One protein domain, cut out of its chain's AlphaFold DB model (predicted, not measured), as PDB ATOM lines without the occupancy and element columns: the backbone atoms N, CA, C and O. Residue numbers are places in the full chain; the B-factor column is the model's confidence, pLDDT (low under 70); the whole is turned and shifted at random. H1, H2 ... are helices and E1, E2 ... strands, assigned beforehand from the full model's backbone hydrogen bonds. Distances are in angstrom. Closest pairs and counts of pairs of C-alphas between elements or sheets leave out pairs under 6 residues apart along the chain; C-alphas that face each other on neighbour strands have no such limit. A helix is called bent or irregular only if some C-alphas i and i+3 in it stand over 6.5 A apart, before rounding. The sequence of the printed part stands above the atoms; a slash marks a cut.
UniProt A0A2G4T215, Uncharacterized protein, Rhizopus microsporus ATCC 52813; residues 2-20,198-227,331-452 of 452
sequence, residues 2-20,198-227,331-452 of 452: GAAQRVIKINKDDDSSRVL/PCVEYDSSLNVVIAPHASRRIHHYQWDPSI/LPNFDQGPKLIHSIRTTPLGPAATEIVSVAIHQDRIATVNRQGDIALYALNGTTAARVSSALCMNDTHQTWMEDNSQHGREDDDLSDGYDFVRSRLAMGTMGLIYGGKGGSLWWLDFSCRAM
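Overview. This is residues 2 to 20, 198 to 227 and 331 to 452 of the 452 residues of an uncharacterized protein of Rhizopus microsporus ATCC 52813 (UniProt A0A2G4T215). Three antiparallel sheets of four strands each stand one behind the next like the blades of an open fan, partly face to face, with E6 E7 E8 E9 between E2 E3 E4 E5 and E1 E12 E11 E10. Their edge strands E2, E6 and E10 come close together in a row, and from there the sheets spread apart toward E5, E9 and E1; the short helix H1 covers E8 and E9, and a long loop with H2 lies away from the sheets, where residues 413 to 418 stick out. The printed part has 171 residues with twelve named strands and two named helices, in the order E1 E2 E3 E4 E5 H1 E6 E7 E8 E9 H2 E10 E11 E12. The class is mostly strand, though under half of the residues are in named elements. The whole is compact, with a radius of gyration of the C-alphas of 16.6 A and spans of 51 by 43 by 30 A.

Along the chain. E1, residues 6 to 9, begins with C-alpha 6 at (11.645, -4.747, -7.370). After a cut come E2, residues 198 to 202, E3, residues 207 to 212 and 16.4 A long, and E4, residues 217 to 222 and 16.3 A. After a second cut, E5 takes residues 339 to 345, 17.6 A. H1, residues 347 to 353, is irregular: C-alphas 348 and 351 are 9.4 A apart. E6, residues 356 to 362, is 17.6 A long and begins with C-alpha 356 at (15.452, -27.132, -15.442). E7, residues 365 to 370, is 17.0 A long, followed by E8, residues 375 to 379, and E9, residues 385 to 387. H2, residues 410 to 414, is only just irregular, with C-alphas 410 and 413 6.8 A apart. E10 holds residues 426 to 429, E11 residues 432 to 436, and E12 residues 442 to 446, ending with C-alpha 446 at (11.905, -8.682, -4.292).

Arrangement. The three sheets form a stack of sheets, face to face in turn. E6 E7 E8 E9 is a meander, each strand the antiparallel neighbour of the one before; N 360 and O 367 of E6 and E7 are 2.9 A apart, within hydrogen-bond range. E2 E3 E4 is a second meander, with N 201 and O 209 at 3.0 A, and E5 pairs with E4, with N 220 and O 342 at 2.9 A; this sheet is twisted. E10 E11 E12 is the third, with N 434 and O 427 at 2.8 A, and E1 pairs with E12, with N 8 and O 444 at 2.9 A. The closest C-alphas of E2 and E6 are those of Cys 199 and Ser 358, 5.5 A. Those of E6 and E10 are Ala 360 and Ala 427, 5.5 A. E4 and E9 are apart, and so are E9 and E12. H1 is on the sheet E6 E7 E8 E9 at a height over the sheet of 7.6 A, and it only grazes the sheet E2 E3 E4 E5. H2 is not on any of the sheets. Of the O i to N i+4 pairs, 0 of 3 are within range in H1 and 0 of 1 in H2; of the O i to N i+3 pairs, 3 of 4 and 1 of 2.

Size, cuts and confidence. The two C-alphas farthest apart are those of Asp 335 and Asn 395, 55.3 A. Residues 21 to 197 are not printed, with 17.1 A between C-alphas 20 and 198, and residues 228 to 330 are not printed, with 8.8 A between C-alphas 227 and 331. The links E9 to H2 and H2 to E10 are long; residues 413 to 418 stand free. Mean pLDDT of the printed part is 76.3, and it is under 70 in 49 residues, among them 389 to 422 and 448 to 452.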
ATOM      1  N   GLY A   2       2.824 -13.263 -11.440       53.06
ATOM      2  CA  GLY A   2       3.401 -12.712 -10.215       53.06
ATOM      3  C   GLY A   2       4.362 -11.590 -10.587       53.06
ATOM      4  O   GLY A   2       5.405 -11.862 -11.172       53.06
ATOM      5  N   ALA A   3       3.987 -10.347 -10.301       60.25
ATOM      6  CA  ALA A   3       4.863  -9.195 -10.470       60.25
ATOM      7  C   ALA A   3       5.934  -9.199  -9.368       60.25
ATOM      8  O   ALA A   3       5.589  -9.250  -8.188       60.25
ATOM      9  N   ALA A   4       7.217  -9.129  -9.730       65.31
ATOM     10  CA  ALA A   4       8.251  -8.750  -8.770       65.31
ATOM     11  C   ALA A   4       8.096  -7.249  -8.476       65.31
ATOM     12  O   ALA A   4       8.018  -6.450  -9.406       65.31
ATOM     13  N   GLN A   5       8.040  -6.854  -7.204       73.56
ATOM     14  CA  GLN A   5       7.889  -5.444  -6.830       73.56
ATOM     15  C   GLN A   5       9.181  -4.655  -7.080       73.56
ATOM     16  O   GLN A   5       9.131  -3.461  -7.378       73.56
ATOM     17  N   ARG A   6      10.344  -5.310  -6.977       77.06
ATOM     18  CA  ARG A   6      11.645  -4.747  -7.370       77.06
ATOM     19  C   ARG A   6      12.437  -5.802  -8.135       77.06
ATOM     20  O   ARG A   6      12.539  -6.935  -7.673       77.06
ATOM     21  N   VAL A   7      13.032  -5.410  -9.258       83.12
ATOM     22  CA  VAL A   7      14.038  -6.193  -9.994       83.12
ATOM     23  C   VAL A   7      15.296  -5.338 -10.069       83.12
ATOM     24  O   VAL A   7      15.251  -4.214 -10.566       83.12
ATOM     25  N   ILE A   8      16.400  -5.817  -9.498       85.12
ATOM     26  CA  ILE A   8      17.630  -5.038  -9.307       85.12
ATOM     27  C   ILE A   8      18.837  -5.871  -9.742       85.12
ATOM     28  O   ILE A   8      19.087  -6.936  -9.179       85.12
ATOM     29  N   LYS A   9      19.625  -5.361 -10.698       87.31
ATOM     30  CA  LYS A   9      20.972  -5.877 -10.989       87.31
ATOM     31  C   LYS A   9      21.904  -5.446  -9.850       87.31
ATOM     32  O   LYS A   9      22.101  -4.250  -9.628       87.31
ATOM     33  N   ILE A  10      22.421  -6.412  -9.094       88.38
ATOM     34  CA  ILE A  10      23.241  -6.210  -7.891       88.38
ATOM     35  C   ILE A  10      24.664  -5.788  -8.281       88.38
ATOM     36  O   ILE A  10      25.203  -4.834  -7.720       88.38
ATOM     37  N   ASN A  11      25.275  -6.465  -9.260       82.19
ATOM     38  CA  ASN A  11      26.553  -6.044  -9.829       82.19
ATOM     39  C   ASN A  11      26.329  -5.005 -10.935       82.19
ATOM     40  O   ASN A  11      25.808  -5.297 -12.008       82.19
ATOM     41  N   LYS A  12      26.719  -3.761 -10.655       67.56
ATOM     42  CA  LYS A  12      26.665  -2.677 -11.646       67.56
ATOM     43  C   LYS A  12      27.819  -2.751 -12.638       67.56
ATOM     44  O   LYS A  12      27.632  -2.384 -13.791       67.56
ATOM     45  N   ASP A  13      28.962  -3.260 -12.190       63.16
ATOM     46  CA  ASP A  13      30.111  -3.541 -13.042       63.16
ATOM     47  C   ASP A  13      29.817  -4.779 -13.898       63.16
ATOM     48  O   ASP A  13      29.411  -5.821 -13.369       63.16
ATOM     49  N   ASP A  14      30.035  -4.668 -15.210       57.56
ATOM     50  CA  ASP A  14      29.951  -5.787 -16.154       57.56
ATOM     51  C   ASP A  14      31.177  -6.697 -16.005       57.56
ATOM     52  O   ASP A  14      32.087  -6.734 -16.834       57.56
ATOM     53  N   ASP A  15      31.196  -7.439 -14.900       61.56
ATOM     54  CA  ASP A  15      32.048  -8.610 -14.738       61.56
ATOM     55  C   ASP A  15      31.542  -9.683 -15.706       61.56
ATOM     56  O   ASP A  15      30.532 -10.336 -15.450       61.56
ATOM     57  N   SER A  16      32.206  -9.818 -16.854       68.31
ATOM     58  CA  SER A  16      31.808 -10.728 -17.934       68.31
ATOM     59  C   SER A  16      31.986 -12.210 -17.587       68.31
ATOM     60  O   SER A  16      31.635 -13.074 -18.390       68.31
ATOM     61  N   SER A  17      32.532 -12.526 -16.409       82.62
ATOM     62  CA  SER A  17      32.689 -13.899 -15.945       82.62
ATOM     63  C   SER A  17      31.368 -14.469 -15.434       82.62
ATOM     64  O   SER A  17      30.753 -13.950 -14.501       82.62
ATOM     65  N   ARG A  18      30.959 -15.590 -16.028       84.94
ATOM     66  CA  ARG A  18      29.756 -16.344 -15.678       84.94
ATOM     67  C   ARG A  18      29.673 -16.668 -14.190       84.94
ATOM     68  O   ARG A  18      30.632 -17.154 -13.587       84.94
ATOM     69  N   VAL A  19      28.490 -16.456 -13.605       88.25
ATOM     70  CA  VAL A  19      28.200 -16.889 -12.232       88.25
ATOM     71  C   VAL A  19      27.996 -18.402 -12.229       88.25
ATOM     72  O   VAL A  19      27.084 -18.913 -12.874       88.25
ATOM     73  N   LEU A  20      28.837 -19.117 -11.484       87.06
ATOM     74  CA  LEU A  20      28.771 -20.569 -11.318       87.06
ATOM     75  C   LEU A  20      27.854 -20.982 -10.171       87.06
ATOM     76  O   LEU A  20      27.126 -21.959 -10.294       87.06
ATOM     77  N   PRO A 198      19.053 -34.563 -11.585       62.84
ATOM     78  CA  PRO A 198      18.159 -33.998 -10.588       62.84
ATOM     79  C   PRO A 198      18.724 -32.681 -10.054       62.84
ATOM     80  O   PRO A 198      19.739 -32.675  -9.362       62.84
ATOM     81  N   CYS A 199      18.025 -31.572 -10.278       80.19
ATOM     82  CA  CYS A 199      18.191 -30.417  -9.406       80.19
ATOM     83  C   CYS A 199      17.468 -30.735  -8.090       80.19
ATOM     84  O   CYS A 199      16.242 -30.885  -8.085       80.19
ATOM     85  N   VAL A 200      18.222 -30.880  -6.998       88.25
ATOM     86  CA  VAL A 200      17.699 -31.170  -5.654       88.25
ATOM     87  C   VAL A 200      17.953 -29.980  -4.743       88.25
ATOM     88  O   VAL A 200      19.087 -29.517  -4.661       88.25
ATOM     89  N   GLU A 201      16.927 -29.558  -4.008       90.50
ATOM     90  CA  GLU A 201      17.083 -28.666  -2.858       90.50
ATOM     91  C   GLU A 201      16.340 -29.246  -1.645       90.50
ATOM     92  O   GLU A 201      15.224 -29.763  -1.762       90.50
ATOM     93  N   TYR A 202      16.977 -29.165  -0.480       90.19
ATOM     94  CA  TYR A 202      16.426 -29.552   0.818       90.19
ATOM     95  C   TYR A 202      16.413 -28.324   1.725       90.19
ATOM     96  O   TYR A 202      17.433 -27.657   1.892       90.19
ATOM     97  N   ASP A 203      15.264 -28.036   2.332       87.06
ATOM     98  CA  ASP A 203      15.023 -26.813   3.109       87.06
ATOM     99  C   ASP A 203      15.709 -26.777   4.487       87.06
ATOM    100  O   ASP A 203      15.444 -25.889   5.294       87.06
ATOM    101  N   SER A 204      16.587 -27.743   4.774       84.69
ATOM    102  CA  SER A 204      17.203 -27.971   6.086       84.69
ATOM    103  C   SER A 204      16.228 -28.346   7.215       84.69
ATOM    104  O   SER A 204      16.681 -28.499   8.349       84.69
ATOM    105  N   SER A 205      14.939 -28.575   6.919       87.31
ATOM    106  CA  SER A 205      13.917 -29.018   7.875       87.31
ATOM    107  C   SER A 205      13.309 -30.376   7.489       87.31
ATOM    108  O   SER A 205      13.871 -31.405   7.846       87.31
ATOM    109  N   LEU A 206      12.198 -30.419   6.751       90.56
ATOM    110  CA  LEU A 206      11.459 -31.636   6.392       90.56
ATOM    111  C   LEU A 206      11.229 -31.788   4.883       90.56
ATOM    112  O   LEU A 206      10.827 -32.870   4.454       90.56
ATOM    113  N   ASN A 207      11.434 -30.739   4.080       91.94
ATOM    114  CA  ASN A 207      10.940 -30.674   2.705       91.94
ATOM    115  C   ASN A 207      12.081 -30.820   1.690       91.94
ATOM    116  O   ASN A 207      13.068 -30.083   1.713       91.94
ATOM    117  N   VAL A 208      11.914 -31.750   0.749       92.62
ATOM    118  CA  VAL A 208      12.817 -31.970  -0.388       92.62
ATOM    119  C   VAL A 208      12.068 -31.687  -1.676       92.62
ATOM    120  O   VAL A 208      11.001 -32.253  -1.933       92.62
ATOM    121  N   VAL A 209      12.659 -30.860  -2.528       92.38
ATOM    122  CA  VAL A 209      12.165 -30.607  -3.879       92.38
ATOM    123  C   VAL A 209      13.154 -31.173  -4.884       92.38
ATOM    124  O   VAL A 209      14.343 -30.866  -4.849       92.38
ATOM    125  N   ILE A 210      12.637 -31.988  -5.805       90.31
ATOM    126  CA  ILE A 210      13.390 -32.534  -6.932       90.31
ATOM    127  C   ILE A 210      12.758 -32.037  -8.230       90.31
ATOM    128  O   ILE A 210      11.582 -32.298  -8.509       90.31
ATOM    129  N   ALA A 211      13.552 -31.334  -9.033       88.19
ATOM    130  CA  ALA A 211      13.212 -30.893 -10.378       88.19
ATOM    131  C   ALA A 211      14.117 -31.635 -11.388       88.19
ATOM    132  O   ALA A 211      15.283 -31.276 -11.543       88.19
ATOM    133  N   PRO A 212      13.624 -32.698 -12.050       83.81
ATOM    134  CA  PRO A 212      14.402 -33.452 -13.031       83.81
ATOM    135  C   PRO A 212      14.479 -32.672 -14.348       83.81
ATOM    136  O   PRO A 212      13.435 -32.297 -14.884       83.81
ATOM    137  N   HIS A 213      15.678 -32.495 -14.912       80.25
ATOM    138  CA  HIS A 213      15.936 -31.638 -16.082       80.25
ATOM    139  C   HIS A 213      14.934 -31.806 -17.245       80.25
ATOM    140  O   HIS A 213      14.387 -30.828 -17.759       80.25
ATOM    141  N   ALA A 214      14.662 -33.051 -17.652       76.19
ATOM    142  CA  ALA A 214      13.775 -33.377 -18.776       76.19
ATOM    143  C   ALA A 214      12.295 -33.591 -18.382       76.19
ATOM    144  O   ALA A 214      11.450 -33.848 -19.244       76.19
ATOM    145  N   SER A 215      11.954 -33.522 -17.091       75.25
ATOM    146  CA  SER A 215      10.598 -33.785 -16.606       75.25
ATOM    147  C   SER A 215       9.712 -32.547 -16.701       75.25
ATOM    148  O   SER A 215      10.114 -31.440 -16.364       75.25
ATOM    149  N   ARG A 216       8.436 -32.747 -17.053       83.75
ATOM    150  CA  ARG A 216       7.389 -31.708 -16.955       83.75
ATOM    151  C   ARG A 216       6.720 -31.671 -15.574       83.75
ATOM    152  O   ARG A 216       5.525 -31.368 -15.454       83.75
ATOM    153  N   ARG A 217       7.457 -32.085 -14.540       88.19
ATOM    154  CA  ARG A 217       6.990 -32.167 -13.155       88.19
ATOM    155  C   ARG A 217       8.089 -31.844 -12.156       88.19
ATOM    156  O   ARG A 217       9.203 -32.338 -12.286       88.19
ATOM    157  N   ILE A 218       7.707 -31.115 -11.116       90.62
ATOM    158  CA  ILE A 218       8.490 -30.937  -9.893       90.62
ATOM    159  C   ILE A 218       7.894 -31.863  -8.831       90.62
ATOM    160  O   ILE A 218       6.671 -31.953  -8.684       90.62
ATOM    161  N   HIS A 219       8.747 -32.576  -8.108       92.00
ATOM    162  CA  HIS A 219       8.344 -33.518  -7.072       92.00
ATOM    163  C   HIS A 219       8.705 -32.946  -5.703       92.00
ATOM    164  O   HIS A 219       9.879 -32.727  -5.416       92.00
ATOM    165  N   HIS A 220       7.695 -32.715  -4.870       93.62
ATOM    166  CA  HIS A 220       7.860 -32.301  -3.483       93.62
ATOM    167  C   HIS A 220       7.618 -33.510  -2.576       93.62
ATOM    168  O   HIS A 220       6.517 -34.074  -2.542       93.62
ATOM    169  N   TYR A 221       8.664 -33.888  -1.846       93.06
ATOM    170  CA  TYR A 221       8.641 -34.919  -0.821       93.06
ATOM    171  C   TYR A 221       8.819 -34.298   0.561       93.06
ATOM    172  O   TYR A 221       9.534 -33.310   0.711       93.06
ATOM    173  N   GLN A 222       8.218 -34.915   1.571       93.06
ATOM    174  CA  GLN A 222       8.305 -34.472   2.956       93.06
ATOM    175  C   GLN A 222       8.630 -35.659   3.864       93.06
ATOM    176  O   GLN A 222       8.058 -36.742   3.708       93.06
ATOM    177  N   TRP A 223       9.556 -35.472   4.800       92.44
ATOM    178  CA  TRP A 223       9.761 -36.417   5.896       92.44
ATOM    179  C   TRP A 223       8.689 -36.254   6.969       92.44
ATOM    180  O   TRP A 223       8.278 -35.138   7.288       92.44
ATOM    181  N   ASP A 224       8.303 -37.368   7.590       90.19
ATOM    182  CA  ASP A 224       7.578 -37.302   8.856       90.19
ATOM    183  C   ASP A 224       8.479 -36.625   9.910       90.19
ATOM    184  O   ASP A 224       9.676 -36.936   9.982       90.19
ATOM    185  N   PRO A 225       7.943 -35.724  10.750       87.44
ATOM    186  CA  PRO A 225       8.712 -35.112  11.823       87.44
ATOM    187  C   PRO A 225       9.117 -36.161  12.865       87.44
ATOM    188  O   PRO A 225       8.328 -37.036  13.234       87.44
ATOM    189  N   SER A 226      10.339 -36.063  13.389       80.25
ATOM    190  CA  SER A 226      10.750 -36.882  14.531       80.25
ATOM    191  C   SER A 226       9.976 -36.460  15.782       80.25
ATOM    192  O   SER A 226      10.149 -35.367  16.320       80.25
ATOM    193  N   ILE A 227       9.101 -37.347  16.263       66.94
ATOM    194  CA  ILE A 227       8.342 -37.130  17.496       66.94
ATOM    195  C   ILE A 227       9.302 -37.263  18.683       66.94
ATOM    196  O   ILE A 227       9.457 -38.337  19.268       66.94
ATOM    197  N   LEU A 331      13.345 -31.847  13.224       85.25
ATOM    198  CA  LEU A 331      14.242 -32.793  12.562       85.25
ATOM    199  C   LEU A 331      13.447 -33.934  11.901       85.25
ATOM    200  O   LEU A 331      12.522 -34.453  12.536       85.25
ATOM    201  N   PRO A 332      13.831 -34.398  10.697       87.38
ATOM    202  CA  PRO A 332      13.239 -35.569  10.059       87.38
ATOM    203  C   PRO A 332      13.314 -36.842  10.899       87.38
ATOM    204  O   PRO A 332      14.313 -37.105  11.574       87.38
ATOM    205  N   ASN A 333      12.302 -37.696  10.768       87.19
ATOM    206  CA  ASN A 333      12.443 -39.109  11.074       87.19
ATOM    207  C   ASN A 333      13.097 -39.841   9.889       87.19
ATOM    208  O   ASN A 333      12.428 -40.189   8.919       87.19
ATOM    209  N   PHE A 334      14.403 -40.091   9.988       86.56
ATOM    210  CA  PHE A 334      15.181 -40.780   8.954       86.56
ATOM    211  C   PHE A 334      15.039 -42.311   8.941       86.56
ATOM    212  O   PHE A 334      15.527 -42.941   8.004       86.56
ATOM    213  N   ASP A 335      14.338 -42.914   9.909       82.38
ATOM    214  CA  ASP A 335      13.985 -44.343   9.850       82.38
ATOM    215  C   ASP A 335      12.971 -44.622   8.719       82.38
ATOM    216  O   ASP A 335      12.808 -45.759   8.273       82.38
ATOM    217  N   GLN A 336      12.276 -43.579   8.246       84.19
ATOM    218  CA  GLN A 336      11.342 -43.631   7.126       84.19
ATOM    219  C   GLN A 336      11.814 -42.740   5.972       84.19
ATOM    220  O   GLN A 336      12.320 -41.634   6.164       84.19
ATOM    221  N   GLY A 337      11.600 -43.212   4.743       85.19
ATOM    222  CA  GLY A 337      11.864 -42.410   3.551       85.19
ATOM    223  C   GLY A 337      10.878 -41.243   3.422       85.19
ATOM    224  O   GLY A 337       9.727 -41.370   3.852       85.19
ATOM    225  N   PRO A 338      11.287 -40.120   2.806       91.50
ATOM    226  CA  PRO A 338      10.403 -38.981   2.615       91.50
ATOM    227  C   PRO A 338       9.285 -39.345   1.631       91.50
ATOM    228  O   PRO A 338       9.517 -39.945   0.576       91.50
ATOM    229  N   LYS A 339       8.048 -38.988   1.971       92.12
ATOM    230  CA  LYS A 339       6.845 -39.337   1.204       92.12
ATOM    231  C   LYS A 339       6.599 -38.290   0.128       92.12
ATOM    232  O   LYS A 339       6.711 -37.099   0.395       92.12
ATOM    233  N   LEU A 340       6.232 -38.714  -1.083       92.50
ATOM    234  CA  LEU A 340       5.818 -37.795  -2.147       92.50
ATOM    235  C   LEU A 340       4.476 -37.156  -1.763       92.50
ATOM    236  O   LEU A 340       3.453 -37.836  -1.795       92.50
ATOM    237  N   ILE A 341       4.479 -35.865  -1.429       94.06
ATOM    238  CA  ILE A 341       3.257 -35.137  -1.059       94.06
ATOM    239  C   ILE A 341       2.617 -34.517  -2.303       94.06
ATOM    240  O   ILE A 341       1.417 -34.666  -2.527       94.06
ATOM    241  N   HIS A 342       3.418 -33.861  -3.151       92.69
ATOM    242  CA  HIS A 342       2.918 -33.186  -4.349       92.69
ATOM    243  C   HIS A 342       3.753 -33.521  -5.590       92.69
ATOM    244  O   HIS A 342       4.983 -33.537  -5.569       92.69
ATOM    245  N   SER A 343       3.064 -33.737  -6.712       91.88
ATOM    246  CA  SER A 343       3.666 -33.902  -8.039       91.88
ATOM    247  C   SER A 343       3.163 -32.775  -8.943       91.88
ATOM    248  O   SER A 343       2.144 -32.895  -9.629       91.88
ATOM    249  N   ILE A 344       3.856 -31.643  -8.864       90.25
ATOM    250  CA  ILE A 344       3.459 -30.351  -9.425       90.25
ATOM    251  C   ILE A 344       3.689 -30.383 -10.936       90.25
ATOM    252  O   ILE A 344       4.803 -30.625 -11.393       90.25
ATOM    253  N   ARG A 345       2.640 -30.147 -11.733       87.44
ATOM    254  CA  ARG A 345       2.750 -30.102 -13.200       87.44
ATOM    255  C   ARG A 345       3.332 -28.760 -13.637       87.44
ATOM    256  O   ARG A 345       2.734 -27.725 -13.366       87.44
ATOM    257  N   THR A 346       4.432 -28.784 -14.383       83.12
ATOM    258  CA  THR A 346       5.064 -27.560 -14.909       83.12
ATOM    259  C   THR A 346       4.447 -27.106 -16.241       83.12
ATOM    260  O   THR A 346       4.630 -25.969 -16.668       83.12
ATOM    261  N   THR A 347       3.616 -27.953 -16.868       73.69
ATOM    262  CA  THR A 347       2.959 -27.697 -18.164       73.69
ATOM    263  C   THR A 347       2.255 -26.340 -18.332       73.69
ATOM    264  O   THR A 347       2.284 -25.852 -19.461       73.69
ATOM    265  N   PRO A 348       1.651 -25.690 -17.307       72.50
ATOM    266  CA  PRO A 348       1.025 -24.373 -17.485       72.50
ATOM    267  C   PRO A 348       1.999 -23.245 -17.859       72.50
ATOM    268  O   PRO A 348       1.548 -22.197 -18.311       72.50
ATOM    269  N   LEU A 349       3.313 -23.435 -17.671       76.00
ATOM    270  CA  LEU A 349       4.338 -22.415 -17.933       76.00
ATOM    271  C   LEU A 349       5.130 -22.641 -19.238       76.00
ATOM    272  O   LEU A 349       6.014 -21.850 -19.566       76.00
ATOM    273  N   GLY A 350       4.797 -23.680 -20.014       77.06
ATOM    274  CA  GLY A 350       5.376 -23.903 -21.343       77.06
ATOM    275  C   GLY A 350       6.908 -24.089 -21.319       77.06
ATOM    276  O   GLY A 350       7.387 -24.910 -20.539       77.06
ATOM    277  N   PRO A 351       7.683 -23.368 -22.158       70.69
ATOM    278  CA  PRO A 351       9.150 -23.482 -22.209       70.69
ATOM    279  C   PRO A 351       9.884 -23.111 -20.909       70.69
ATOM    280  O   PRO A 351      10.939 -23.671 -20.627       70.69
ATOM    281  N   ALA A 352       9.302 -22.252 -20.062       70.38
ATOM    282  CA  ALA A 352       9.883 -21.848 -18.769       70.38
ATOM    283  C   ALA A 352       9.911 -22.972 -17.710       70.38
ATOM    284  O   ALA A 352      10.218 -22.752 -16.541       70.38
ATOM    285  N   ALA A 353       9.495 -24.170 -18.113       76.06
ATOM    286  CA  ALA A 353       9.136 -25.306 -17.282       76.06
ATOM    287  C   ALA A 353       9.731 -26.631 -17.812       76.06
ATOM    288  O   ALA A 353       9.306 -27.717 -17.403       76.06
ATOM    289  N   THR A 354      10.695 -26.526 -18.730       79.06
ATOM    290  CA  THR A 354      11.485 -27.601 -19.351       79.06
ATOM    291  C   THR A 354      12.970 -27.270 -19.237       79.06
ATOM    292  O   THR A 354      13.292 -26.091 -19.168       79.06
ATOM    293  N   GLU A 355      13.858 -28.268 -19.264       80.50
ATOM    294  CA  GLU A 355      15.320 -28.070 -19.177       80.50
ATOM    295  C   GLU A 355      15.739 -27.338 -17.890       80.50
ATOM    296  O   GLU A 355      16.510 -26.383 -17.915       80.50
ATOM    297  N   ILE A 356      15.176 -27.753 -16.748       84.25
ATOM    298  CA  ILE A 356      15.452 -27.132 -15.442       84.25
ATOM    299  C   ILE A 356      16.899 -27.438 -15.025       84.25
ATOM    300  O   ILE A 356      17.299 -28.599 -15.012       84.25
ATOM    301  N   VAL A 357      17.666 -26.395 -14.680       82.44
ATOM    302  CA  VAL A 357      19.100 -26.480 -14.320       82.44
ATOM    303  C   VAL A 357      19.421 -25.981 -12.910       82.44
ATOM    304  O   VAL A 357      20.526 -26.204 -12.421       82.44
ATOM    305  N   SER A 358      18.490 -25.310 -12.227       87.31
ATOM    306  CA  SER A 358      18.565 -25.110 -10.773       87.31
ATOM    307  C   SER A 358      17.167 -24.986 -10.165       87.31
ATOM    308  O   SER A 358      16.227 -24.519 -10.817       87.31
ATOM    309  N   VAL A 359      17.043 -25.376  -8.897       90.94
ATOM    310  CA  VAL A 359      15.836 -25.235  -8.076       90.94
ATOM    311  C   VAL A 359      16.217 -24.629  -6.727       90.94
ATOM    312  O   VAL A 359      17.311 -24.876  -6.232       90.94
ATOM    313  N   ALA A 360      15.325 -23.833  -6.146       92.31
ATOM    314  CA  ALA A 360      15.450 -23.303  -4.794       92.31
ATOM    315  C   ALA A 360      14.100 -23.414  -4.075       92.31
ATOM    316  O   ALA A 360      13.048 -23.204  -4.687       92.31
ATOM    317  N   ILE A 361      14.122 -23.720  -2.779       92.31
ATOM    318  CA  ILE A 361      12.935 -23.777  -1.919       92.31
ATOM    319  C   ILE A 361      13.057 -22.738  -0.804       92.31
ATOM    320  O   ILE A 361      14.141 -22.505  -0.276       92.31
ATOM    321  N   HIS A 362      11.945 -22.112  -0.440       90.12
ATOM    322  CA  HIS A 362      11.846 -21.315   0.776       90.12
ATOM    323  C   HIS A 362      10.390 -21.292   1.237       90.12
ATOM    324  O   HIS A 362       9.513 -20.902   0.463       90.12
ATOM    325  N   GLN A 363      10.144 -21.700   2.486       87.31
ATOM    326  CA  GLN A 363       8.799 -21.817   3.060       87.31
ATOM    327  C   GLN A 363       7.853 -22.597   2.121       87.31
ATOM    328  O   GLN A 363       8.175 -23.703   1.696       87.31
ATOM    329  N   ASP A 364       6.704 -22.024   1.764       88.69
ATOM    330  CA  ASP A 364       5.678 -22.626   0.916       88.69
ATOM    331  C   ASP A 364       5.925 -22.435  -0.593       88.69
ATOM    332  O   ASP A 364       4.991 -22.565  -1.392       88.69
ATOM    333  N   ARG A 365       7.162 -22.130  -1.015       90.62
ATOM    334  CA  ARG A 365       7.482 -21.742  -2.398       90.62
ATOM    335  C   ARG A 365       8.656 -22.501  -2.986       90.62
ATOM    336  O   ARG A 365       9.635 -22.812  -2.314       90.62
ATOM    337  N   ILE A 366       8.571 -22.697  -4.297       93.00
ATOM    338  CA  ILE A 366       9.616 -23.261  -5.145       93.00
ATOM    339  C   ILE A 366       9.927 -22.256  -6.250       93.00
ATOM    340  O   ILE A 366       9.010 -21.763  -6.908       93.00
ATOM    341  N   ALA A 367      11.207 -22.004  -6.496       92.00
ATOM    342  CA  ALA A 367      11.692 -21.328  -7.689       92.00
ATOM    343  C   ALA A 367      12.495 -22.307  -8.550       92.00
ATOM    344  O   ALA A 367      13.281 -23.092  -8.023       92.00
ATOM    345  N   THR A 368      12.332 -22.252  -9.869       90.75
ATOM    346  CA  THR A 368      13.171 -22.986 -10.828       90.75
ATOM    347  C   THR A 368      13.718 -22.042 -11.879       90.75
ATOM    348  O   THR A 368      13.028 -21.097 -12.263       90.75
ATOM    349  N   VAL A 369      14.900 -22.355 -12.409       87.56
ATOM    350  CA  VAL A 369      15.433 -21.725 -13.620       87.56
ATOM    351  C   VAL A 369      15.815 -22.780 -14.656       87.56
ATOM    352  O   VAL A 369      16.358 -23.831 -14.297       87.56
ATOM    353  N   ASN A 370      15.506 -22.524 -15.928       83.69
ATOM    354  CA  ASN A 370      15.863 -23.410 -17.038       83.69
ATOM    355  C   ASN A 370      17.205 -23.051 -17.703       83.69
ATOM    356  O   ASN A 370      17.868 -22.072 -17.347       83.69
ATOM    357  N   ARG A 371      17.621 -23.864 -18.681       78.25
ATOM    358  CA  ARG A 371      18.849 -23.685 -19.473       78.25
ATOM    359  C   ARG A 371      18.922 -22.325 -20.192       78.25
ATOM    360  O   ARG A 371      20.029 -21.842 -20.436       78.25
ATOM    361  N   GLN A 372      17.772 -21.717 -20.488       76.50
ATOM    362  CA  GLN A 372      17.598 -20.416 -21.145       76.50
ATOM    363  C   GLN A 372      17.538 -19.225 -20.164       76.50
ATOM    364  O   GLN A 372      17.467 -18.086 -20.605       76.50
ATOM    365  N   GLY A 373      17.559 -19.461 -18.846       76.94
ATOM    366  CA  GLY A 373      17.446 -18.398 -17.840       76.94
ATOM    367  C   GLY A 373      16.009 -17.991 -17.482       76.94
ATOM    368  O   GLY A 373      15.819 -17.070 -16.685       76.94
ATOM    369  N   ASP A 374      14.986 -18.686 -17.991       80.94
ATOM    370  CA  ASP A 374      13.595 -18.448 -17.598       80.94
ATOM    371  C   ASP A 374      13.380 -18.850 -16.142       80.94
ATOM    372  O   ASP A 374      13.595 -20.005 -15.768       80.94
ATOM    373  N   ILE A 375      12.853 -17.924 -15.342       86.56
ATOM    374  CA  ILE A 375      12.481 -18.190 -13.955       86.56
ATOM    375  C   ILE A 375      10.982 -18.465 -13.840       86.56
ATOM    376  O   ILE A 375      10.133 -17.705 -14.322       86.56
ATOM    377  N   ALA A 376      10.657 -19.533 -13.119       88.44
ATOM    378  CA  ALA A 376       9.306 -19.892 -12.720       88.44
ATOM    379  C   ALA A 376       9.203 -20.030 -11.196       88.44
ATOM    380  O   ALA A 376      10.105 -20.554 -10.544       88.44
ATOM    381  N   LEU A 377       8.077 -19.579 -10.645       90.00
ATOM    382  CA  LEU A 377       7.683 -19.751  -9.251       90.00
ATOM    383  C   LEU A 377       6.475 -20.681  -9.156       90.00
ATOM    384  O   LEU A 377       5.561 -20.606  -9.980       90.00
ATOM    385  N   TYR A 378       6.439 -21.498  -8.110       90.62
ATOM    386  CA  TYR A 378       5.340 -22.403  -7.788       90.62
ATOM    387  C   TYR A 378       5.059 -22.351  -6.288       90.62
ATOM    388  O   TYR A 378       5.989 -22.254  -5.485       90.62
ATOM    389  N   ALA A 379       3.793 -22.488  -5.897       90.88
ATOM    390  CA  ALA A 379       3.477 -22.872  -4.527       90.88
ATOM    391  C   ALA A 379       3.877 -24.341  -4.296       90.88
ATOM    392  O   ALA A 379       3.703 -25.187  -5.176       90.88
ATOM    393  N   LEU A 380       4.363 -24.662  -3.100       89.88
ATOM    394  CA  LEU A 380       4.851 -25.986  -2.690       89.88
ATOM    395  C   LEU A 380       3.749 -27.069  -2.693       89.88
ATOM    396  O   LEU A 380       4.035 -28.266  -2.780       89.88
ATOM    397  N   ASN A 381       2.483 -26.643  -2.652       90.38
ATOM    398  CA  ASN A 381       1.289 -27.478  -2.830       90.38
ATOM    399  C   ASN A 381       0.840 -27.631  -4.302       90.38
ATOM    400  O   ASN A 381      -0.129 -28.329  -4.593       90.38
ATOM    401  N   GLY A 382       1.512 -26.963  -5.243       86.75
ATOM    402  CA  GLY A 382       1.199 -26.981  -6.672       86.75
ATOM    403  C   GLY A 382      -0.075 -26.241  -7.093       86.75
ATOM    404  O   GLY A 382      -0.469 -26.362  -8.250       86.75
ATOM    405  N   THR A 383      -0.727 -25.489  -6.198       87.62
ATOM    406  CA  THR A 383      -1.993 -24.788  -6.511       87.62
ATOM    407  C   THR A 383      -1.807 -23.585  -7.432       87.62
ATOM    408  O   THR A 383      -2.711 -23.243  -8.193       87.62
ATOM    409  N   THR A 384      -0.637 -22.945  -7.386       86.44
ATOM    410  CA  THR A 384      -0.308 -21.777  -8.208       86.44
ATOM    411  C   THR A 384       1.069 -21.930  -8.839       86.44
ATOM    412  O   THR A 384       1.978 -22.532  -8.265       86.44
ATOM    413  N   ALA A 385       1.203 -21.379 -10.043       87.25
ATOM    414  CA  ALA A 385       2.441 -21.318 -10.801       87.25
ATOM    415  C   ALA A 385       2.482 -19.993 -11.573       87.25
ATOM    416  O   ALA A 385       1.465 -19.555 -12.118       87.25
ATOM    417  N   ALA A 386       3.642 -19.347 -11.627       84.19
ATOM    418  CA  ALA A 386       3.839 -18.092 -12.336       84.19
ATOM    419  C   ALA A 386       5.220 -18.056 -12.989       84.19
ATOM    420  O   ALA A 386       6.233 -18.273 -12.331       84.19
ATOM    421  N   ARG A 387       5.269 -17.700 -14.276       83.25
ATOM    422  CA  ARG A 387       6.510 -17.225 -14.892       83.25
ATOM    423  C   ARG A 387       6.842 -15.850 -14.317       83.25
ATOM    424  O   ARG A 387       5.938 -15.022 -14.171       83.25
ATOM    425  N   VAL A 388       8.114 -15.612 -14.030       78.25
ATOM    426  CA  VAL A 388       8.629 -14.285 -13.690       78.25
ATOM    427  C   VAL A 388       8.967 -13.545 -14.986       78.25
ATOM    428  O   VAL A 388       9.540 -14.129 -15.902       78.25
ATOM    429  N   SER A 389       8.604 -12.267 -15.085       66.62
ATOM    430  CA  SER A 389       8.947 -11.408 -16.224       66.62
ATOM    431  C   SER A 389       9.495 -10.061 -15.748       66.62
ATOM    432  O   SER A 389       9.026  -9.507 -14.756       66.62
ATOM    433  N   SER A 390      10.468  -9.513 -16.484       57.28
ATOM    434  CA  SER A 390      11.081  -8.198 -16.206       57.28
ATOM    435  C   SER A 390      10.244  -7.010 -16.717       57.28
ATOM    436  O   SER A 390      10.667  -5.857 -16.657       57.28
ATOM    437  N   ALA A 391       9.029  -7.271 -17.218       50.38
ATOM    438  CA  ALA A 391       8.173  -6.331 -17.955       50.38
ATOM    439  C   ALA A 391       7.607  -5.154 -17.121       50.38
ATOM    440  O   ALA A 391       6.660  -4.495 -17.538       50.38
ATOM    441  N   LEU A 392       8.159  -4.907 -15.932       44.00
ATOM    442  CA  LEU A 392       7.813  -3.802 -15.033       44.00
ATOM    443  C   LEU A 392       8.852  -2.671 -15.056       44.00
ATOM    444  O   LEU A 392       8.619  -1.634 -14.439       44.00
ATOM    445  N   CYS A 393       9.991  -2.853 -15.735       38.06
ATOM    446  CA  CYS A 393      11.110  -1.906 -15.675       38.06
ATOM    447  C   CYS A 393      11.344  -1.069 -16.943       38.06
ATOM    448  O   CYS A 393      12.127  -0.127 -16.871       38.06
ATOM    449  N   MET A 394      10.681  -1.357 -18.069       38.00
ATOM    450  CA  MET A 394      10.745  -0.548 -19.300       38.00
ATOM    451  C   MET A 394       9.372  -0.501 -19.982       38.00
ATOM    452  O   MET A 394       8.639  -1.487 -19.952       38.00
ATOM    453  N   ASN A 395       9.049   0.617 -20.642       36.41
ATOM    454  CA  ASN A 395       7.822   0.806 -21.437       36.41
ATOM    455  C   ASN A 395       7.857   0.050 -22.787       36.41
ATOM    456  O   ASN A 395       7.341   0.540 -23.789       36.41
ATOM    457  N   ASP A 396       8.477  -1.129 -22.822       35.72
ATOM    458  CA  ASP A 396       8.573  -1.964 -24.014       35.72
ATOM    459  C   ASP A 396       7.482  -3.035 -24.017       35.72
ATOM    460  O   ASP A 396       7.317  -3.813 -23.078       35.72
ATOM    461  N   THR A 397       6.769  -3.133 -25.138       37.97
ATOM    462  CA  THR A 397       5.826  -4.224 -25.433       37.97
ATOM    463  C   THR A 397       6.527  -5.560 -25.711       37.97
ATOM    464  O   THR A 397       5.868  -6.587 -25.885       37.97
ATOM    465  N   HIS A 398       7.861  -5.569 -25.718       39.19
ATOM    466  CA  HIS A 398       8.692  -6.758 -25.806       39.19
ATOM    467  C   HIS A 398       9.104  -7.223 -24.407       39.19
ATOM    468  O   HIS A 398       9.598  -6.440 -23.599       39.19
ATOM    469  N   GLN A 399       8.937  -8.520 -24.128       44.91
ATOM    470  CA  GLN A 399       9.474  -9.141 -22.914       44.91
ATOM    471  C   GLN A 399      11.005  -9.076 -22.968       44.91
ATOM    472  O   GLN A 399      11.640  -9.935 -23.573       44.91
ATOM    473  N   THR A 400      11.590  -8.047 -22.359       45.72
ATOM    474  CA  THR A 400      13.030  -7.956 -22.136       45.72
ATOM    475  C   THR A 400      13.413  -8.948 -21.042       45.72
ATOM    476  O   THR A 400      12.905  -8.930 -19.918       45.72
ATOM    477  N   TRP A 401      14.256  -9.897 -21.425       57.22
ATOM    478  CA  TRP A 401      14.722 -10.994 -20.588       57.22
ATOM    479  C   TRP A 401      15.865 -10.524 -19.675       57.22
ATOM    480  O   TRP A 401      16.461  -9.475 -19.912       57.22
ATOM    481  N   MET A 402      16.181 -11.286 -18.622       62.84
ATOM    482  CA  MET A 402      17.338 -10.975 -17.758       62.84
ATOM    483  C   MET A 402      18.690 -11.353 -18.396       62.84
ATOM    484  O   MET A 402      19.734 -10.886 -17.939       62.84
ATOM    485  N   GLU A 403      18.663 -12.163 -19.457       61.31
ATOM    486  CA  GLU A 403      19.782 -12.469 -20.351       61.31
ATOM    487  C   GLU A 403      19.335 -12.253 -21.800       61.31
ATOM    488  O   GLU A 403      18.179 -12.512 -22.130       61.31
ATOM    489  N   ASP A 404      20.220 -11.770 -22.673       57.53
ATOM    490  CA  ASP A 404      19.877 -11.594 -24.085       57.53
ATOM    491  C   ASP A 404      19.951 -12.936 -24.835       57.53
ATOM    492  O   ASP A 404      20.995 -13.592 -24.877       57.53
ATOM    493  N   ASN A 405      18.843 -13.328 -25.472       52.66
ATOM    494  CA  ASN A 405      18.703 -14.603 -26.190       52.66
ATOM    495  C   ASN A 405      19.676 -14.750 -27.378       52.66
ATOM    496  O   ASN A 405      19.807 -15.843 -27.932       52.66
ATOM    497  N   SER A 406      20.334 -13.666 -27.794       51.16
ATOM    498  CA  SER A 406      21.229 -13.616 -28.953       51.16
ATOM    499  C   SER A 406      22.519 -14.441 -28.808       51.16
ATOM    500  O   SER A 406      23.139 -14.754 -29.823       51.16
ATOM    501  N   GLN A 407      22.921 -14.819 -27.586       48.12
ATOM    502  CA  GLN A 407      24.237 -15.428 -27.313       48.12
ATOM    503  C   GLN A 407      24.212 -16.916 -26.928       48.12
ATOM    504  O   GLN A 407      25.264 -17.508 -26.700       48.12
ATOM    505  N   HIS A 408      23.047 -17.562 -26.844       50.66
ATOM    506  CA  HIS A 408      22.941 -18.947 -26.359       50.66
ATOM    507  C   HIS A 408      23.212 -19.994 -27.454       50.66
ATOM    508  O   HIS A 408      22.336 -20.771 -27.844       50.66
ATOM    509  N   GLY A 409      24.455 -20.020 -27.938       45.31
ATOM    510  CA  GLY A 409      24.981 -21.109 -28.760       45.31
ATOM    511  C   GLY A 409      24.968 -22.453 -28.019       45.31
ATOM    512  O   GLY A 409      24.939 -22.519 -26.790       45.31
ATOM    513  N   ARG A 410      25.005 -23.560 -28.771       42.81
ATOM    514  CA  ARG A 410      25.064 -24.925 -28.204       42.81
ATOM    515  C   ARG A 410      26.423 -25.281 -27.574       42.81
ATOM    516  O   ARG A 410      26.540 -26.354 -26.998       42.81
ATOM    517  N   GLU A 411      27.413 -24.404 -27.696       42.66
ATOM    518  CA  GLU A 411      28.834 -24.665 -27.418       42.66
ATOM    519  C   GLU A 411      29.204 -24.564 -25.920       42.66
ATOM    520  O   GLU A 411      30.260 -25.045 -25.521       42.66
ATOM    521  N   ASP A 412      28.314 -24.045 -25.058       43.56
ATOM    522  CA  ASP A 412      28.506 -24.011 -23.587       43.56
ATOM    523  C   ASP A 412      28.748 -25.414 -22.966       43.56
ATOM    524  O   ASP A 412      29.330 -25.530 -21.884       43.56
ATOM    525  N   ASP A 413      28.307 -26.490 -23.636       45.31
ATOM    526  CA  ASP A 413      28.487 -27.878 -23.178       45.31
ATOM    527  C   ASP A 413      29.918 -28.422 -23.415       45.31
ATOM    528  O   ASP A 413      30.240 -29.489 -22.897       45.31
ATOM    529  N   ASP A 414      30.793 -27.704 -24.136       38.25
ATOM    530  CA  ASP A 414      32.193 -28.116 -24.365       38.25
ATOM    531  C   ASP A 414      33.158 -27.661 -23.243       38.25
ATOM    532  O   ASP A 414      34.287 -28.155 -23.153       38.25
ATOM    533  N   LEU A 415      32.733 -26.735 -22.367       38.75
ATOM    534  CA  LEU A 415      33.552 -26.199 -21.264       38.75
ATOM    535  C   LEU A 415      33.116 -26.679 -19.872       38.75
ATOM    536  O   LEU A 415      33.976 -26.895 -19.010       38.75
ATOM    537  N   SER A 416      31.816 -26.895 -19.639       45.66
ATOM    538  CA  SER A 416      31.369 -27.657 -18.466       45.66
ATOM    539  C   SER A 416      31.463 -29.145 -18.784       45.66
ATOM    540  O   SER A 416      30.999 -29.586 -19.829       45.66
ATOM    541  N   ASP A 417      31.992 -29.968 -17.879       51.94
ATOM    542  CA  ASP A 417      32.110 -31.409 -18.134       51.94
ATOM    543  C   ASP A 417      30.795 -32.188 -17.916       51.94
ATOM    544  O   ASP A 417      30.821 -33.361 -17.543       51.94
ATOM    545  N   GLY A 418      29.655 -31.523 -18.159       59.06
ATOM    546  CA  GLY A 418      28.287 -32.044 -18.088       59.06
ATOM    547  C   GLY A 418      27.578 -31.855 -16.740       59.06
ATOM    548  O   GLY A 418      26.448 -32.311 -16.591       59.06
ATOM    549  N   TYR A 419      28.218 -31.209 -15.757       66.12
ATOM    550  CA  TYR A 419      27.800 -31.248 -14.342       66.12
ATOM    551  C   TYR A 419      27.434 -29.896 -13.711       66.12
ATOM    552  O   TYR A 419      27.265 -29.810 -12.494       66.12
ATOM    553  N   ASP A 420      27.242 -28.845 -14.513       62.69
ATOM    554  CA  ASP A 420      26.857 -27.514 -14.012       62.69
ATOM    555  C   ASP A 420      25.538 -27.504 -13.220       62.69
ATOM    556  O   ASP A 420      25.346 -26.649 -12.362       62.69
ATOM    557  N   PHE A 421      24.653 -28.481 -13.435       61.81
ATOM    558  CA  PHE A 421      23.387 -28.626 -12.706       61.81
ATOM    559  C   PHE A 421      23.537 -28.849 -11.192       61.81
ATOM    560  O   PHE A 421      22.594 -28.585 -10.445       61.81
ATOM    561  N   VAL A 422      24.696 -29.333 -10.722       63.25
ATOM    562  CA  VAL A 422      24.953 -29.500  -9.279       63.25
ATOM    563  C   VAL A 422      25.212 -28.138  -8.614       63.25
ATOM    564  O   VAL A 422      25.017 -27.965  -7.407       63.25
ATOM    565  N   ARG A 423      25.604 -27.130  -9.404       74.69
ATOM    566  CA  ARG A 423      25.886 -25.768  -8.948       74.69
ATOM    567  C   ARG A 423      24.633 -24.920  -9.102       74.69
ATOM    568  O   ARG A 423      24.260 -24.523 -10.203       74.69
ATOM    569  N   SER A 424      23.973 -24.618  -7.985       79.81
ATOM    570  CA  SER A 424      22.795 -23.757  -8.051       79.81
ATOM    571  C   SER A 424      23.185 -22.319  -8.385       79.81
ATOM    572  O   SER A 424      23.894 -21.660  -7.623       79.81
ATOM    573  N   ARG A 425      22.652 -21.812  -9.499       87.75
ATOM    574  CA  ARG A 425      22.686 -20.385  -9.863       87.75
ATOM    575  C   ARG A 425      21.447 -19.629  -9.370       87.75
ATOM    576  O   ARG A 425      21.226 -18.480  -9.745       87.75
ATOM    577  N   LEU A 426      20.635 -20.280  -8.539       91.50
ATOM    578  CA  LEU A 426      19.365 -19.786  -8.025       91.50
ATOM    579  C   LEU A 426      19.330 -19.962  -6.502       91.50
ATOM    580  O   LEU A 426      19.580 -21.055  -5.998       91.50
ATOM    581  N   ALA A 427      18.998 -18.910  -5.762       92.69
ATOM    582  CA  ALA A 427      18.820 -18.992  -4.313       92.69
ATOM    583  C   ALA A 427      17.593 -18.186  -3.886       92.69
ATOM    584  O   ALA A 427      17.357 -17.099  -4.408       92.69
ATOM    585  N   MET A 428      16.814 -18.706  -2.939       91.88
ATOM    586  CA  MET A 428      15.588 -18.070  -2.457       91.88
ATOM    587  C   MET A 428      15.602 -17.986  -0.934       91.88
ATOM    588  O   MET A 428      16.066 -18.902  -0.262       91.88
ATOM    589  N   GLY A 429      15.095 -16.885  -0.390       89.75
ATOM    590  CA  GLY A 429      15.013 -16.652   1.047       89.75
ATOM    591  C   GLY A 429      13.961 -15.603   1.389       89.75
ATOM    592  O   GLY A 429      13.229 -15.128   0.519       89.75
ATOM    593  N   THR A 430      13.925 -15.185   2.653       87.12
ATOM    594  CA  THR A 430      12.970 -14.183   3.166       87.12
ATOM    595  C   THR A 430      13.073 -12.830   2.451       87.12
ATOM    596  O   THR A 430      12.095 -12.089   2.374       87.12
ATOM    597  N   MET A 431      14.245 -12.511   1.892       86.62
ATOM    598  CA  MET A 431      14.502 -11.280   1.132       86.62
ATOM    599  C   MET A 431      14.120 -11.378  -0.357       86.62
ATOM    600  O   MET A 431      14.295 -10.408  -1.090       86.62
ATOM    601  N   GLY A 432      13.607 -12.520  -0.826       88.88
ATOM    602  CA  GLY A 432      13.228 -12.754  -2.222       88.88
ATOM    603  C   GLY A 432      14.128 -13.763  -2.938       88.88
ATOM    604  O   GLY A 432      14.671 -14.683  -2.324       88.88
ATOM    605  N   LEU A 433      14.251 -13.607  -4.257       91.81
ATOM    606  CA  LEU A 433      14.974 -14.527  -5.137       91.81
ATOM    607  C   LEU A 433      16.249 -13.875  -5.685       91.81
ATOM    608  O   LEU A 433      16.225 -12.712  -6.088       91.81
ATOM    609  N   ILE A 434      17.337 -14.639  -5.739       93.69
ATOM    610  CA  ILE A 434      18.608 -14.264  -6.359       93.69
ATOM    611  C   ILE A 434      18.883 -15.183  -7.546       93.69
ATOM    612  O   ILE A 434      18.765 -16.405  -7.426       93.69
ATOM    613  N   TYR A 435      19.291 -14.595  -8.669       91.50
ATOM    614  CA  TYR A 435      19.681 -15.307  -9.880       91.50
ATOM    615  C   TYR A 435      21.062 -14.872 -10.385       91.50
ATOM    616  O   TYR A 435      21.310 -13.682 -10.571       91.50
ATOM    617  N   GLY A 436      21.946 -15.848 -10.614       89.44
ATOM    618  CA  GLY A 436      23.257 -15.681 -11.239       89.44
ATOM    619  C   GLY A 436      23.228 -16.056 -12.722       89.44
ATOM    620  O   GLY A 436      23.137 -17.233 -13.081       89.44
ATOM    621  N   GLY A 437      23.320 -15.051 -13.582       81.56
ATOM    622  CA  GLY A 437      23.251 -15.202 -15.025       81.56
ATOM    623  C   GLY A 437      24.542 -15.704 -15.675       81.56
ATOM    624  O   GLY A 437      25.642 -15.601 -15.116       81.56
ATOM    625  N   LYS A 438      24.416 -16.245 -16.893       77.44
ATOM    626  CA  LYS A 438      25.545 -16.724 -17.701       77.44
ATOM    627  C   LYS A 438      26.490 -15.597 -18.101       77.44
ATOM    628  O   LYS A 438      27.692 -15.773 -18.004       77.44
ATOM    629  N   GLY A 439      25.965 -14.429 -18.471       74.38
ATOM    630  CA  GLY A 439      26.767 -13.235 -18.780       74.38
ATOM    631  C   GLY A 439      27.336 -12.514 -17.550       74.38
ATOM    632  O   GLY A 439      27.549 -11.309 -17.606       74.38
ATOM    633  N   GLY A 440      27.462 -13.200 -16.408       79.12
ATOM    634  CA  GLY A 440      27.970 -12.647 -15.147       79.12
ATOM    635  C   GLY A 440      27.003 -11.735 -14.380       79.12
ATOM    636  O   GLY A 440      27.292 -11.335 -13.253       79.12
ATOM    637  N   SER A 441      25.830 -11.415 -14.935       85.50
ATOM    638  CA  SER A 441      24.822 -10.579 -14.273       85.50
ATOM    639  C   SER A 441      24.245 -11.253 -13.019       85.50
ATOM    640  O   SER A 441      23.953 -12.443 -13.004       85.50
ATOM    641  N   LEU A 442      24.073 -10.493 -11.940       90.25
ATOM    642  CA  LEU A 442      23.529 -10.965 -10.670       90.25
ATOM    643  C   LEU A 442      22.267 -10.167 -10.351       90.25
ATOM    644  O   LEU A 442      22.332  -8.955 -10.154       90.25
ATOM    645  N   TRP A 443      21.123 -10.839 -10.293       89.62
ATOM    646  CA  TRP A 443      19.811 -10.214 -10.148       89.62
ATOM    647  C   TRP A 443      19.175 -10.546  -8.803       89.62
ATOM    648  O   TRP A 443      19.179 -11.699  -8.377       89.62
ATOM    649  N   TRP A 444      18.577  -9.540  -8.168       91.12
ATOM    650  CA  TRP A 444      17.692  -9.680  -7.015       91.12
ATOM    651  C   TRP A 444      16.261  -9.311  -7.406       91.12
ATOM    652  O   TRP A 444      16.021  -8.264  -8.014       91.12
ATOM    653  N   LEU A 445      15.320 -10.181  -7.045       88.75
ATOM    654  CA  LEU A 445      13.896 -10.033  -7.291       88.75
ATOM    655  C   LEU A 445      13.161 -10.038  -5.942       88.75
ATOM    656  O   LEU A 445      13.031 -11.083  -5.295       88.75
ATOM    657  N   ASP A 446      12.698  -8.862  -5.513       85.00
ATOM    658  CA  ASP A 446      11.905  -8.682  -4.292       85.00
ATOM    659  C   ASP A 446      10.415  -8.851  -4.630       85.00
ATOM    660  O   ASP A 446       9.844  -8.083  -5.410       85.00
ATOM    661  N   PHE A 447       9.775  -9.851  -4.026       76.81
ATOM    662  CA  PHE A 447       8.332 -10.097  -4.134       76.81
ATOM    663  C   PHE A 447       7.538  -9.473  -2.975       76.81
ATOM    664  O   PHE A 447       6.341  -9.716  -2.853       76.81
ATOM    665  N   SER A 448       8.201  -8.719  -2.091       65.69
ATOM    666  CA  SER A 448       7.639  -8.060  -0.901       65.69
ATOM    667  C   SER A 448       6.853  -8.993   0.023       65.69
ATOM    668  O   SER A 448       5.978  -8.578   0.774       65.69
ATOM    669  N   CYS A 449       7.223 -10.274   0.020       54.25
ATOM    670  CA  CYS A 449       6.629 -11.330   0.835       54.25
ATOM    671  C   CYS A 449       7.247 -11.382   2.241       54.25
ATOM    672  O   CYS A 449       7.529 -12.454   2.766       54.25
ATOM    673  N   ARG A 450       7.485 -10.207   2.836       56.12
ATOM    674  CA  ARG A 450       7.948 -10.091   4.219       56.12
ATOM    675  C   ARG A 450       6.740 -10.345   5.114       56.12
ATOM    676  O   ARG A 450       5.824  -9.526   5.142       56.12
ATOM    677  N   ALA A 451       6.725 -11.484   5.802       37.59
ATOM    678  CA  ALA A 451       5.843 -11.654   6.950       37.59
ATOM    679  C   ALA A 451       6.171 -10.559   7.982       37.59
ATOM    680  O   ALA A 451       7.349 -10.233   8.164       37.59
ATOM    681  N   MET A 452       5.135  -9.970   8.587       30.39
ATOM    682  CA  MET A 452       5.283  -9.145   9.794       30.39
ATOM    683  C   MET A 452       5.483 -10.040  11.013       30.39
ATOM    684  O   MET A 452       4.851 -11.121  11.023       30.39
TER     685      MET A 452